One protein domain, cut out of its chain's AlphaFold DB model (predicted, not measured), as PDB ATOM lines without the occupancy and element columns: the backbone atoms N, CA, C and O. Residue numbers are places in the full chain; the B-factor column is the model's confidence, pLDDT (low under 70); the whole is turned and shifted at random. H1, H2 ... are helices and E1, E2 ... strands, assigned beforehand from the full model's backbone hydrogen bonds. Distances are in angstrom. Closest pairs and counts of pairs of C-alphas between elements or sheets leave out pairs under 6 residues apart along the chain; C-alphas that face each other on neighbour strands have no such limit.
ATOM      1  N   GLU A 312      28.226 -39.786  42.075       83.62
ATOM      2  CA  GLU A 312      29.087 -40.223  40.969       83.62
ATOM      3  C   GLU A 312      29.170 -39.162  39.869       83.62
ATOM      4  O   GLU A 312      30.269 -38.733  39.522       83.62
ATOM      5  N   THR A 313      28.031 -38.647  39.402       85.06
ATOM      6  CA  THR A 313      27.970 -37.555  38.411       85.06
ATOM      7  C   THR A 313      28.640 -36.275  38.916       85.06
ATOM      8  O   THR A 313      29.438 -35.681  38.186       85.06
ATOM      9  N   LYS A 314      28.431 -35.884  40.185       86.94
ATOM     10  CA  LYS A 314      29.194 -34.790  40.816       86.94
ATOM     11  C   LYS A 314      30.700 -35.066  40.799       86.94
ATOM     12  O   LYS A 314      31.476 -34.178  40.445       86.94
ATOM     13  N   THR A 315      31.120 -36.279  41.155       86.88
ATOM     14  CA  THR A 315      32.540 -36.664  41.197       86.88
ATOM     15  C   THR A 315      33.165 -36.645  39.800       86.88
ATOM     16  O   THR A 315      34.264 -36.119  39.637       86.88
ATOM     17  N   ALA A 316      32.458 -37.128  38.776       90.81
ATOM     18  CA  ALA A 316      32.888 -37.063  37.381       90.81
ATOM     19  C   ALA A 316      33.014 -35.608  36.892       90.81
ATOM     20  O   ALA A 316      34.047 -35.231  36.336       90.81
ATOM     21  N   ALA A 317      32.024 -34.756  37.174       90.19
ATOM     22  CA  ALA A 317      32.074 -33.331  36.841       90.19
ATOM     23  C   ALA A 317      33.220 -32.595  37.563       90.19
ATOM     24  O   ALA A 317      33.894 -31.752  36.967       90.19
ATOM     25  N   GLU A 318      33.497 -32.926  38.829       87.69
ATOM     26  CA  GLU A 318      34.684 -32.433  39.539       87.69
ATOM     27  C   GLU A 318      35.992 -32.936  38.915       87.69
ATOM     28  O   GLU A 318      36.926 -32.151  38.781       87.69
ATOM     29  N   GLN A 319      36.082 -34.202  38.500       88.81
ATOM     30  CA  GLN A 319      37.271 -34.736  37.827       88.81
ATOM     31  C   GLN A 319      37.524 -34.060  36.473       88.81
ATOM     32  O   GLN A 319      38.672 -33.739  36.172       88.81
ATOM     33  N   VAL A 320      36.482 -33.793  35.678       91.81
ATOM     34  CA  VAL A 320      36.602 -33.044  34.413       91.81
ATOM     35  C   VAL A 320      37.086 -31.615  34.677       91.81
ATOM     36  O   VAL A 320      38.064 -31.187  34.068       91.81
ATOM     37  N   ARG A 321      36.489 -30.908  35.648       86.75
ATOM     38  CA  ARG A 321      36.937 -29.560  36.051       86.75
ATOM     39  C   ARG A 321      38.385 -29.549  36.545       86.75
ATOM     40  O   ARG A 321      39.137 -28.658  36.162       86.75
ATOM     41  N   ARG A 322      38.801 -30.546  37.338       82.88
ATOM     42  CA  ARG A 322      40.199 -30.713  37.778       82.88
ATOM     43  C   ARG A 322      41.124 -30.935  36.581       82.88
ATOM     44  O   ARG A 322      42.078 -30.188  36.446       82.88
ATOM     45  N   LYS A 323      40.811 -31.851  35.655       87.06
ATOM     46  CA  LYS A 323      41.609 -32.068  34.428       87.06
ATOM     47  C   LYS A 323      41.757 -30.791  33.589       87.06
ATOM     48  O   LYS A 323      42.867 -30.468  33.181       87.06
ATOM     49  N   MET A 324      40.672 -30.043  33.371       87.75
ATOM     50  CA  MET A 324      40.703 -28.768  32.635       87.75
ATOM     51  C   MET A 324      41.548 -27.705  33.349       87.75
ATOM     52  O   MET A 324      42.348 -27.017  32.714       87.75
ATOM     53  N   ARG A 325      41.404 -27.584  34.674       83.31
ATOM     54  CA  ARG A 325      42.195 -26.662  35.495       83.31
ATOM     55  C   ARG A 325      43.674 -27.037  35.490       83.31
ATOM     56  O   ARG A 325      44.490 -26.170  35.229       83.31
ATOM     57  N   ASP A 326      44.006 -28.301  35.728       84.31
ATOM     58  CA  ASP A 326      45.385 -28.792  35.849       84.31
ATOM     59  C   ASP A 326      46.128 -28.752  34.494       84.31
ATOM     60  O   ASP A 326      47.356 -28.663  34.455       84.31
ATOM     61  N   ALA A 327      45.387 -28.768  33.376       86.00
ATOM     62  CA  ALA A 327      45.910 -28.496  32.036       86.00
ATOM     63  C   ALA A 327      46.167 -26.996  31.783       86.00
ATOM     64  O   ALA A 327      47.166 -26.648  31.154       86.00
ATOM     65  N   LYS A 328      45.297 -26.102  32.286       85.81
ATOM     66  CA  LYS A 328      45.455 -24.637  32.185       85.81
ATOM     67  C   LYS A 328      46.511 -24.082  33.153       85.81
ATOM     68  O   LYS A 328      47.226 -23.144  32.816       85.81
ATOM     69  N   PHE A 329      46.612 -24.669  34.341       80.38
ATOM     70  CA  PHE A 329      47.480 -24.271  35.443       80.38
ATOM     71  C   PHE A 329      48.236 -25.507  35.940       80.38
ATOM     72  O   PHE A 329      47.707 -26.306  36.711       80.38
ATOM     73  N   LYS A 330      49.483 -25.685  35.485       77.25
ATOM     74  CA  LYS A 330      50.307 -26.845  35.859       77.25
ATOM     75  C   LYS A 330      50.575 -26.823  37.379       77.25
ATOM     76  O   LYS A 330      51.215 -25.879  37.843       77.25
ATOM     77  N   PRO A 331      50.123 -27.823  38.163       69.12
ATOM     78  CA  PRO A 331      50.235 -27.789  39.621       69.12
ATOM     79  C   PRO A 331      51.684 -27.985  40.085       69.12
ATOM     80  O   PRO A 331      52.394 -28.873  39.600       69.12
ATOM     81  N   VAL A 332      52.115 -27.189  41.066       70.50
ATOM     82  CA  VAL A 332      53.495 -27.205  41.569       70.50
ATOM     83  C   VAL A 332      53.661 -28.337  42.586       70.50
ATOM     84  O   VAL A 332      52.908 -28.441  43.555       70.50
ATOM     85  N   LYS A 333      54.651 -29.212  42.369       65.81
ATOM     86  CA  LYS A 333      54.947 -30.368  43.234       65.81
ATOM     87  C   LYS A 333      56.124 -30.074  44.163       65.81
ATOM     88  O   LYS A 333      57.252 -30.477  43.887       65.81
ATOM     89  N   GLU A 334      55.863 -29.421  45.289       58.97
ATOM     90  CA  GLU A 334      56.879 -29.219  46.329       58.97
ATOM     91  C   GLU A 334      57.000 -30.434  47.264       58.97
ATOM     92  O   GLU A 334      56.012 -31.107  47.578       58.97
ATOM     93  N   LYS A 335      58.222 -30.706  47.744       52.72
ATOM     94  CA  LYS A 335      58.469 -31.672  48.828       52.72
ATOM     95  C   LYS A 335      58.044 -31.051  50.160       52.72
ATOM     96  O   LYS A 335      58.487 -29.955  50.492       52.72
ATOM     97  N   ALA A 336      57.246 -31.753  50.964       55.09
ATOM     98  CA  ALA A 336      56.940 -31.284  52.313       55.09
ATOM     99  C   ALA A 336      58.185 -31.363  53.217       55.09
ATOM    100  O   ALA A 336      58.766 -32.429  53.393       55.09
ATOM    101  N   ILE A 337      58.546 -30.248  53.859       57.03
ATOM    102  CA  ILE A 337      59.804 -30.066  54.616       57.03
ATOM    103  C   ILE A 337      60.035 -31.128  55.718       57.03
ATOM    104  O   ILE A 337      61.172 -31.379  56.103       57.03
ATOM    105  N   LYS A 338      58.976 -31.785  56.219       55.97
ATOM    106  CA  LYS A 338      59.048 -32.825  57.269       55.97
ATOM    107  C   LYS A 338      58.447 -34.186  56.875       55.97
ATOM    108  O   LYS A 338      58.197 -35.015  57.743       55.97
ATOM    109  N   ALA A 339      58.169 -34.431  55.593       55.56
ATOM    110  CA  ALA A 339      57.676 -35.729  55.127       55.56
ATOM    111  C   ALA A 339      58.000 -35.950  53.647       55.56
ATOM    112  O   ALA A 339      57.797 -35.058  52.831       55.56
ATOM    113  N   ASN A 340      58.381 -37.174  53.269       59.78
ATOM    114  CA  ASN A 340      58.692 -37.542  51.880       59.78
ATOM    115  C   ASN A 340      57.415 -37.709  51.013       59.78
ATOM    116  O   ASN A 340      57.201 -38.722  50.353       59.78
ATOM    117  N   LYS A 341      56.499 -36.737  51.107       58.22
ATOM    118  CA  LYS A 341      55.176 -36.687  50.482       58.22
ATOM    119  C   LYS A 341      55.009 -35.322  49.824       58.22
ATOM    120  O   LYS A 341      55.053 -34.295  50.500       58.22
ATOM    121  N   PHE A 342      54.814 -35.330  48.513       58.28
ATOM    122  CA  PHE A 342      54.496 -34.131  47.749       58.28
ATOM    123  C   PHE A 342      53.033 -33.751  47.973       58.28
ATOM    124  O   PHE A 342      52.155 -34.615  47.905       58.28
ATOM    125  N   TRP A 343      52.766 -32.467  48.189       55.47
ATOM    126  CA  TRP A 343      51.414 -31.912  48.127       55.47
ATOM    127  C   TRP A 343      51.346 -30.966  46.926       55.47
ATOM    128  O   TRP A 343      52.235 -30.125  46.791       55.47
ATOM    129  N   PRO A 344      50.341 -31.089  46.040       64.50
ATOM    130  CA  PRO A 344      50.186 -30.153  44.938       64.50
ATOM    131  C   PRO A 344      49.799 -28.781  45.499       64.50
ATOM    132  O   PRO A 344      48.741 -28.632  46.115       64.50
ATOM    133  N   ARG A 345      50.660 -27.787  45.286       69.94
ATOM    134  CA  ARG A 345      50.338 -26.375  45.496       69.94
ATOM    135  C   ARG A 345      49.771 -25.778  44.212       69.94
ATOM    136  O   ARG A 345      50.034 -26.273  43.110       69.94
ATOM    137  N   LYS A 346      48.971 -24.724  44.380       79.19
ATOM    138  CA  LYS A 346      48.501 -23.907  43.261       79.19
ATOM    139  C   LYS A 346      49.701 -23.274  42.565       79.19
ATOM    140  O   LYS A 346      50.745 -23.068  43.184       79.19
ATOM    141  N   SER A 347      49.569 -22.996  41.276       81.50
ATOM    142  CA  SER A 347      50.557 -22.147  40.597       81.50
ATOM    143  C   SER A 347      50.310 -20.678  40.952       81.50
ATOM    144  O   SER A 347      49.168 -20.288  41.177       81.50
ATOM    145  N   THR A 348      51.342 -19.834  40.935       82.69
ATOM    146  CA  THR A 348      51.176 -18.380  41.145       82.69
ATOM    147  C   THR A 348      50.188 -17.763  40.143       82.69
ATOM    148  O   THR A 348      49.406 -16.887  40.498       82.69
ATOM    149  N   ALA A 349      50.143 -18.284  38.912       83.56
ATOM    150  CA  ALA A 349      49.157 -17.905  37.900       83.56
ATOM    151  C   ALA A 349      47.713 -18.337  38.246       83.56
ATOM    152  O   ALA A 349      46.767 -17.634  37.899       83.56
ATOM    153  N   GLU A 350      47.526 -19.468  38.936       84.88
ATOM    154  CA  GLU A 350      46.220 -19.903  39.461       84.88
ATOM    155  C   GLU A 350      45.772 -18.990  40.612       84.88
ATOM    156  O   GLU A 350      44.616 -18.580  40.646       84.88
ATOM    157  N   GLU A 351      46.688 -18.608  41.507       84.00
ATOM    158  CA  GLU A 351      46.400 -17.726  42.649       84.00
ATOM    159  C   GLU A 351      46.040 -16.296  42.213       84.00
ATOM    160  O   GLU A 351      45.052 -15.743  42.699       84.00
ATOM    161  N   VAL A 352      46.761 -15.722  41.240       88.38
ATOM    162  CA  VAL A 352      46.419 -14.414  40.642       88.38
ATOM    163  C   VAL A 352      45.055 -14.461  39.945       88.38
ATOM    164  O   VAL A 352      44.226 -13.574  40.150       88.38
ATOM    165  N   MET A 353      44.774 -15.516  39.170       87.50
ATOM    166  CA  MET A 353      43.472 -15.679  38.514       87.50
ATOM    167  C   MET A 353      42.326 -15.885  39.516       87.50
ATOM    168  O   MET A 353      41.231 -15.374  39.297       87.50
ATOM    169  N   GLU A 354      42.551 -16.589  40.628       86.69
ATOM    170  CA  GLU A 354      41.569 -16.686  41.716       86.69
ATOM    171  C   GLU A 354      41.343 -15.361  42.450       86.69
ATOM    172  O   GLU A 354      40.227 -15.129  42.915       86.69
ATOM    173  N   GLY A 355      42.353 -14.490  42.535       90.56
ATOM    174  CA  GLY A 355      42.194 -13.104  42.985       90.56
ATOM    175  C   GLY A 355      41.232 -12.339  42.075       90.56
ATOM    176  O   GLY A 355      40.159 -11.935  42.515       90.56
ATOM    177  N   LEU A 356      41.544 -12.269  40.778       92.88
ATOM    178  CA  LEU A 356      40.713 -11.577  39.783       92.88
ATOM    179  C   LEU A 356      39.266 -12.106  39.741       92.88
ATOM    180  O   LEU A 356      38.320 -11.319  39.714       92.88
ATOM    181  N   HIS A 357      39.069 -13.430  39.795       91.62
ATOM    182  CA  HIS A 357      37.726 -14.016  39.873       91.62
ATOM    183  C   HIS A 357      37.000 -13.648  41.178       91.62
ATOM    184  O   HIS A 357      35.792 -13.411  41.155       91.62
ATOM    185  N   ARG A 358      37.704 -13.594  42.318       89.12
ATOM    186  CA  ARG A 358      37.125 -13.194  43.611       89.12
ATOM    187  C   ARG A 358      36.672 -11.741  43.583       89.12
ATOM    188  O   ARG A 358      35.566 -11.464  44.035       89.12
ATOM    189  N   ASP A 359      37.478 -10.850  43.020       92.88
ATOM    190  CA  ASP A 359      37.163  -9.423  42.925       92.88
ATOM    191  C   ASP A 359      36.001  -9.172  41.951       92.88
ATOM    192  O   ASP A 359      35.092  -8.393  42.248       92.88
ATOM    193  N   GLN A 360      35.951  -9.910  40.835       94.44
ATOM    194  CA  GLN A 360      34.820  -9.894  39.904       94.44
ATOM    195  C   GLN A 360      33.521 -10.389  40.566       94.44
ATOM    196  O   GLN A 360      32.479  -9.743  40.430       94.44
ATOM    197  N   VAL A 361      33.568 -11.493  41.319       92.31
ATOM    198  CA  VAL A 361      32.410 -11.994  42.084       92.31
ATOM    199  C   VAL A 361      32.004 -11.000  43.173       92.31
ATOM    200  O   VAL A 361      30.821 -10.700  43.302       92.31
ATOM    201  N   ALA A 362      32.956 -10.425  43.911       90.25
ATOM    202  CA  ALA A 362      32.682  -9.418  44.935       90.25
ATOM    203  C   ALA A 362      32.020  -8.158  44.351       90.25
ATOM    204  O   ALA A 362      31.112  -7.604  44.974       90.25
ATOM    205  N   LYS A 363      32.413  -7.737  43.139       94.38
ATOM    206  CA  LYS A 363      31.755  -6.654  42.398       94.38
ATOM    207  C   LYS A 363      30.304  -7.007  42.052       94.38
ATOM    208  O   LYS A 363      29.408  -6.264  42.442       94.38
ATOM    209  N   ILE A 364      30.063  -8.154  41.410       94.38
ATOM    210  CA  ILE A 364      28.711  -8.604  41.020       94.38
ATOM    211  C   ILE A 364      27.802  -8.748  42.252       94.38
ATOM    212  O   ILE A 364      26.676  -8.249  42.267       94.38
ATOM    213  N   CYS A 365      28.299  -9.375  43.324       91.25
ATOM    214  CA  CYS A 365      27.560  -9.522  44.576       91.25
ATOM    215  C   CYS A 365      27.260  -8.169  45.237       91.25
ATOM    216  O   CYS A 365      26.159  -7.994  45.754       91.25
ATOM    217  N   ARG A 366      28.186  -7.198  45.200       89.38
ATOM    218  CA  ARG A 366      27.945  -5.830  45.692       89.38
ATOM    219  C   ARG A 366      26.885  -5.109  44.855       89.38
ATOM    220  O   ARG A 366      26.021  -4.451  45.428       89.38
ATOM    221  N   GLU A 367      26.923  -5.229  43.532       91.69
ATOM    222  CA  GLU A 367      25.972  -4.574  42.623       91.69
ATOM    223  C   GLU A 367      24.538  -5.096  42.821       91.69
ATOM    224  O   GLU A 367      23.619  -4.295  43.030       91.69
ATOM    225  N   GLU A 368      24.347  -6.418  42.871       92.44
ATOM    226  CA  GLU A 368      23.040  -7.027  43.160       92.44
ATOM    227  C   GLU A 368      22.584  -6.783  44.612       92.44
ATOM    228  O   GLU A 368      21.418  -6.454  44.836       92.44
ATOM    229  N   ALA A 369      23.479  -6.833  45.606       89.12
ATOM    230  CA  ALA A 369      23.119  -6.518  46.993       89.12
ATOM    231  C   ALA A 369      22.641  -5.064  47.154       89.12
ATOM    232  O   ALA A 369      21.622  -4.821  47.800       89.12
ATOM    233  N   MET A 370      23.312  -4.094  46.520       85.62
ATOM    234  CA  MET A 370      22.889  -2.684  46.527       85.62
ATOM    235  C   MET A 370      21.571  -2.470  45.766       85.62
ATOM    236  O   MET A 370      20.765  -1.610  46.121       85.62
ATOM    237  N   LYS A 371      21.318  -3.244  44.707       89.38
ATOM    238  CA  LYS A 371      20.060  -3.239  43.942       89.38
ATOM    239  C   LYS A 371      18.883  -3.777  44.770       89.38
ATOM    240  O   LYS A 371      17.844  -3.117  44.813       89.38
ATOM    241  N   GLU A 372      19.047  -4.887  45.490       86.94
ATOM    242  CA  GLU A 372      18.008  -5.387  46.406       86.94
ATOM    243  C   GLU A 372      17.833  -4.484  47.636       86.94
ATOM    244  O   GLU A 372      16.698  -4.182  48.011       86.94
ATOM    245  N   ALA A 373      18.920  -3.959  48.211       82.44
ATOM    246  CA  ALA A 373      18.844  -3.001  49.313       82.44
ATOM    247  C   ALA A 373      18.040  -1.746  48.925       82.44
ATOM    248  O   ALA A 373      17.166  -1.326  49.683       82.44
ATOM    249  N   ARG A 374      18.222  -1.216  47.705       84.06
ATOM    250  CA  ARG A 374      17.420  -0.095  47.175       84.06
ATOM    251  C   ARG A 374      15.932  -0.422  47.005       84.06
ATOM    252  O   ARG A 374      15.105   0.464  47.217       84.06
ATOM    253  N   LYS A 375      15.557  -1.667  46.684       85.62
ATOM    254  CA  LYS A 375      14.140  -2.091  46.677       85.62
ATOM    255  C   LYS A 375      13.551  -2.112  48.089       85.62
ATOM    256  O   LYS A 375      12.459  -1.589  48.305       85.62
ATOM    257  N   VAL A 376      14.276  -2.694  49.048       82.44
ATOM    258  CA  VAL A 376      13.859  -2.750  50.462       82.44
ATOM    259  C   VAL A 376      13.747  -1.339  51.047       82.44
ATOM    260  O   VAL A 376      12.777  -1.044  51.743       82.44
ATOM    261  N   TRP A 377      14.683  -0.451  50.703       79.25
ATOM    262  CA  TRP A 377      14.690   0.955  51.101       79.25
ATOM    263  C   TRP A 377      13.454   1.713  50.610       79.25
ATOM    264  O   TRP A 377      12.746   2.297  51.429       79.25
ATOM    265  N   LYS A 378      13.131   1.646  49.309       81.12
ATOM    266  CA  LYS A 378      11.916   2.278  48.757       81.12
ATOM    267  C   LYS A 378      10.656   1.812  49.490       81.12
ATOM    268  O   LYS A 378       9.926   2.638  50.030       81.12
ATOM    269  N   LYS A 379      10.491   0.493  49.649       82.75
ATOM    270  CA  LYS A 379       9.366  -0.112  50.381       82.75
ATOM    271  C   LYS A 379       9.303   0.294  51.863       82.75
ATOM    272  O   LYS A 379       8.220   0.328  52.447       82.75
ATOM    273  N   TYR A 380      10.442   0.589  52.496       77.69
ATOM    274  CA  TYR A 380      10.466   1.156  53.845       77.69
ATOM    275  C   TYR A 380       9.941   2.596  53.834       77.69
ATOM    276  O   TYR A 380       8.987   2.884  54.556       77.69
ATOM    277  N   VAL A 381      10.514   3.467  52.994       76.31
ATOM    278  CA  VAL A 381      10.193   4.906  52.926       76.31
ATOM    279  C   VAL A 381       8.733   5.148  52.531       76.31
ATOM    280  O   VAL A 381       8.056   5.960  53.162       76.31
ATOM    281  N   GLU A 382       8.210   4.389  51.564       78.19
ATOM    282  CA  GLU A 382       6.793   4.390  51.167       78.19
ATOM    283  C   GLU A 382       5.853   4.113  52.355       78.19
ATOM    284  O   GLU A 382       4.790   4.726  52.473       78.19
ATOM    285  N   ARG A 383       6.254   3.211  53.263       76.56
ATOM    286  CA  ARG A 383       5.451   2.784  54.419       76.56
ATOM    287  C   ARG A 383       5.625   3.684  55.647       76.56
ATOM    288  O   ARG A 383       4.680   3.835  56.414       76.56
ATOM    289  N   SER A 384       6.814   4.242  55.869       73.62
ATOM    290  CA  SER A 384       7.137   5.062  57.048       73.62
ATOM    291  C   SER A 384       6.891   6.560  56.848       73.62
ATOM    292  O   SER A 384       6.744   7.283  57.835       73.62
ATOM    293  N   ARG A 385       6.912   7.043  55.594       69.38
ATOM    294  CA  ARG A 385       6.975   8.472  55.211       69.38
ATOM    295  C   ARG A 385       8.140   9.255  55.846       69.38
ATOM    296  O   ARG A 385       8.121  10.482  55.857       69.38
ATOM    297  N   LYS A 386       9.139   8.554  56.393       68.00
ATOM    298  CA  LYS A 386      10.333   9.106  57.053       68.00
ATOM    299  C   LYS A 386      11.512   8.160  56.871       68.00
ATOM    300  O   LYS A 386      11.360   6.948  57.037       68.00
ATOM    301  N   THR A 387      12.690   8.692  56.590       67.31
ATOM    302  CA  THR A 387      13.931   7.916  56.656       67.31
ATOM    303  C   THR A 387      14.357   7.697  58.118       67.31
ATOM    304  O   THR A 387      14.021   8.498  58.991       67.31
ATOM    305  N   PRO A 388      15.067   6.595  58.429       64.62
ATOM    306  CA  PRO A 388      15.582   6.302  59.771       64.62
ATOM    307  C   PRO A 388      16.825   7.130  60.162       64.62
ATOM    308  O   PRO A 388      17.361   6.941  61.251       64.62
ATOM    309  N   TRP A 389      17.304   8.020  59.288       64.81
ATOM    310  CA  TRP A 389      18.501   8.838  59.497       64.81
ATOM    311  C   TRP A 389      18.135  10.304  59.770       64.81
ATOM    312  O   TRP A 389      16.992  10.724  59.599       64.81
ATOM    313  N   LYS A 390      19.116  11.119  60.181       67.19
ATOM    314  CA  LYS A 390      18.945  12.581  60.202       67.19
ATOM    315  C   LYS A 390      18.788  13.094  58.767       67.19
ATOM    316  O   LYS A 390      19.477  12.606  57.879       67.19
ATOM    317  N   ALA A 391      17.972  14.130  58.564       70.94
ATOM    318  CA  ALA A 391      17.700  14.706  57.239       70.94
ATOM    319  C   ALA A 391      18.965  15.151  56.470       70.94
ATOM    320  O   ALA A 391      18.982  15.137  55.247       70.94
ATOM    321  N   THR A 392      20.053  15.480  57.177       76.69
ATOM    322  CA  THR A 392      21.373  15.805  56.601       76.69
ATOM    323  C   THR A 392      22.086  14.623  55.931       76.69
ATOM    324  O   THR A 392      23.100  14.831  55.275       76.69
ATOM    325  N   LEU A 393      21.607  13.393  56.142       64.56
ATOM    326  CA  LEU A 393      22.107  12.151  55.539       64.56
ATOM    327  C   LEU A 393      21.075  11.521  54.588       64.56
ATOM    328  O   LEU A 393      21.312  10.437  54.050       64.56
ATOM    329  N   ASP A 394      19.918  12.162  54.396       61.56
ATOM    330  CA  ASP A 394      18.918  11.675  53.454       61.56
ATOM    331  C   ASP A 394      19.440  11.824  52.015       61.56
ATOM    332  O   ASP A 394      20.151  12.775  51.689       61.56
TER     333      ASP A 394
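What this domain is: This is residues 312 to 394 of the 398 residues of the protein "Piwi domain-containing protein" of Phaeosphaeria nodorum (strain SN15 / ATCC MYA-4574 / FGSC 10173) (UniProt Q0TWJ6). Two helices stand as the arms of an uneven V, the very long H2 and the much shorter H1, and a small two-strand hairpin, E1 and E2, joins them at the closed end of the V. After H2 the last residues, 385 to 394, fold back. The 83 printed residues run H1, E1, E2, H2, mostly helix, with an antiparallel sheet, E1 - E2. The whole is extended, radius of gyration of the C-alphas 23.5 A, spanning 68 by 34 by 22 A.

How they stand to each other: H1, residues 312 to 328, has a tight link to E1, residues 332 to 335. E1 forms a hairpin with E2, residues 342 to 345, antiparallel at 144 degrees; N 345 and O 332 are 2.9 A apart, within hydrogen-bond range. A tight link leads to H2, residues 348 to 384. H1 and H2 are apart. Every O i to N i+4 pair is within range in H1, 32 of 33 in H2.

Where its parts are: H1 begins at C-alpha 312 (29.087, -40.223, 40.969) and measures 24.2 A. H2 measures 52.4 A, ending at C-alpha 384 (7.137, 5.062, 57.048).

The domain as a whole: The C-alphas farthest apart, Asn 340 and Arg 385, are 69.3 A apart. Residues 312 to 324 and 354 to 376 stand free. The printed part has no cut; pLDDT is under 70 at 22 residues, among them 333 to 345.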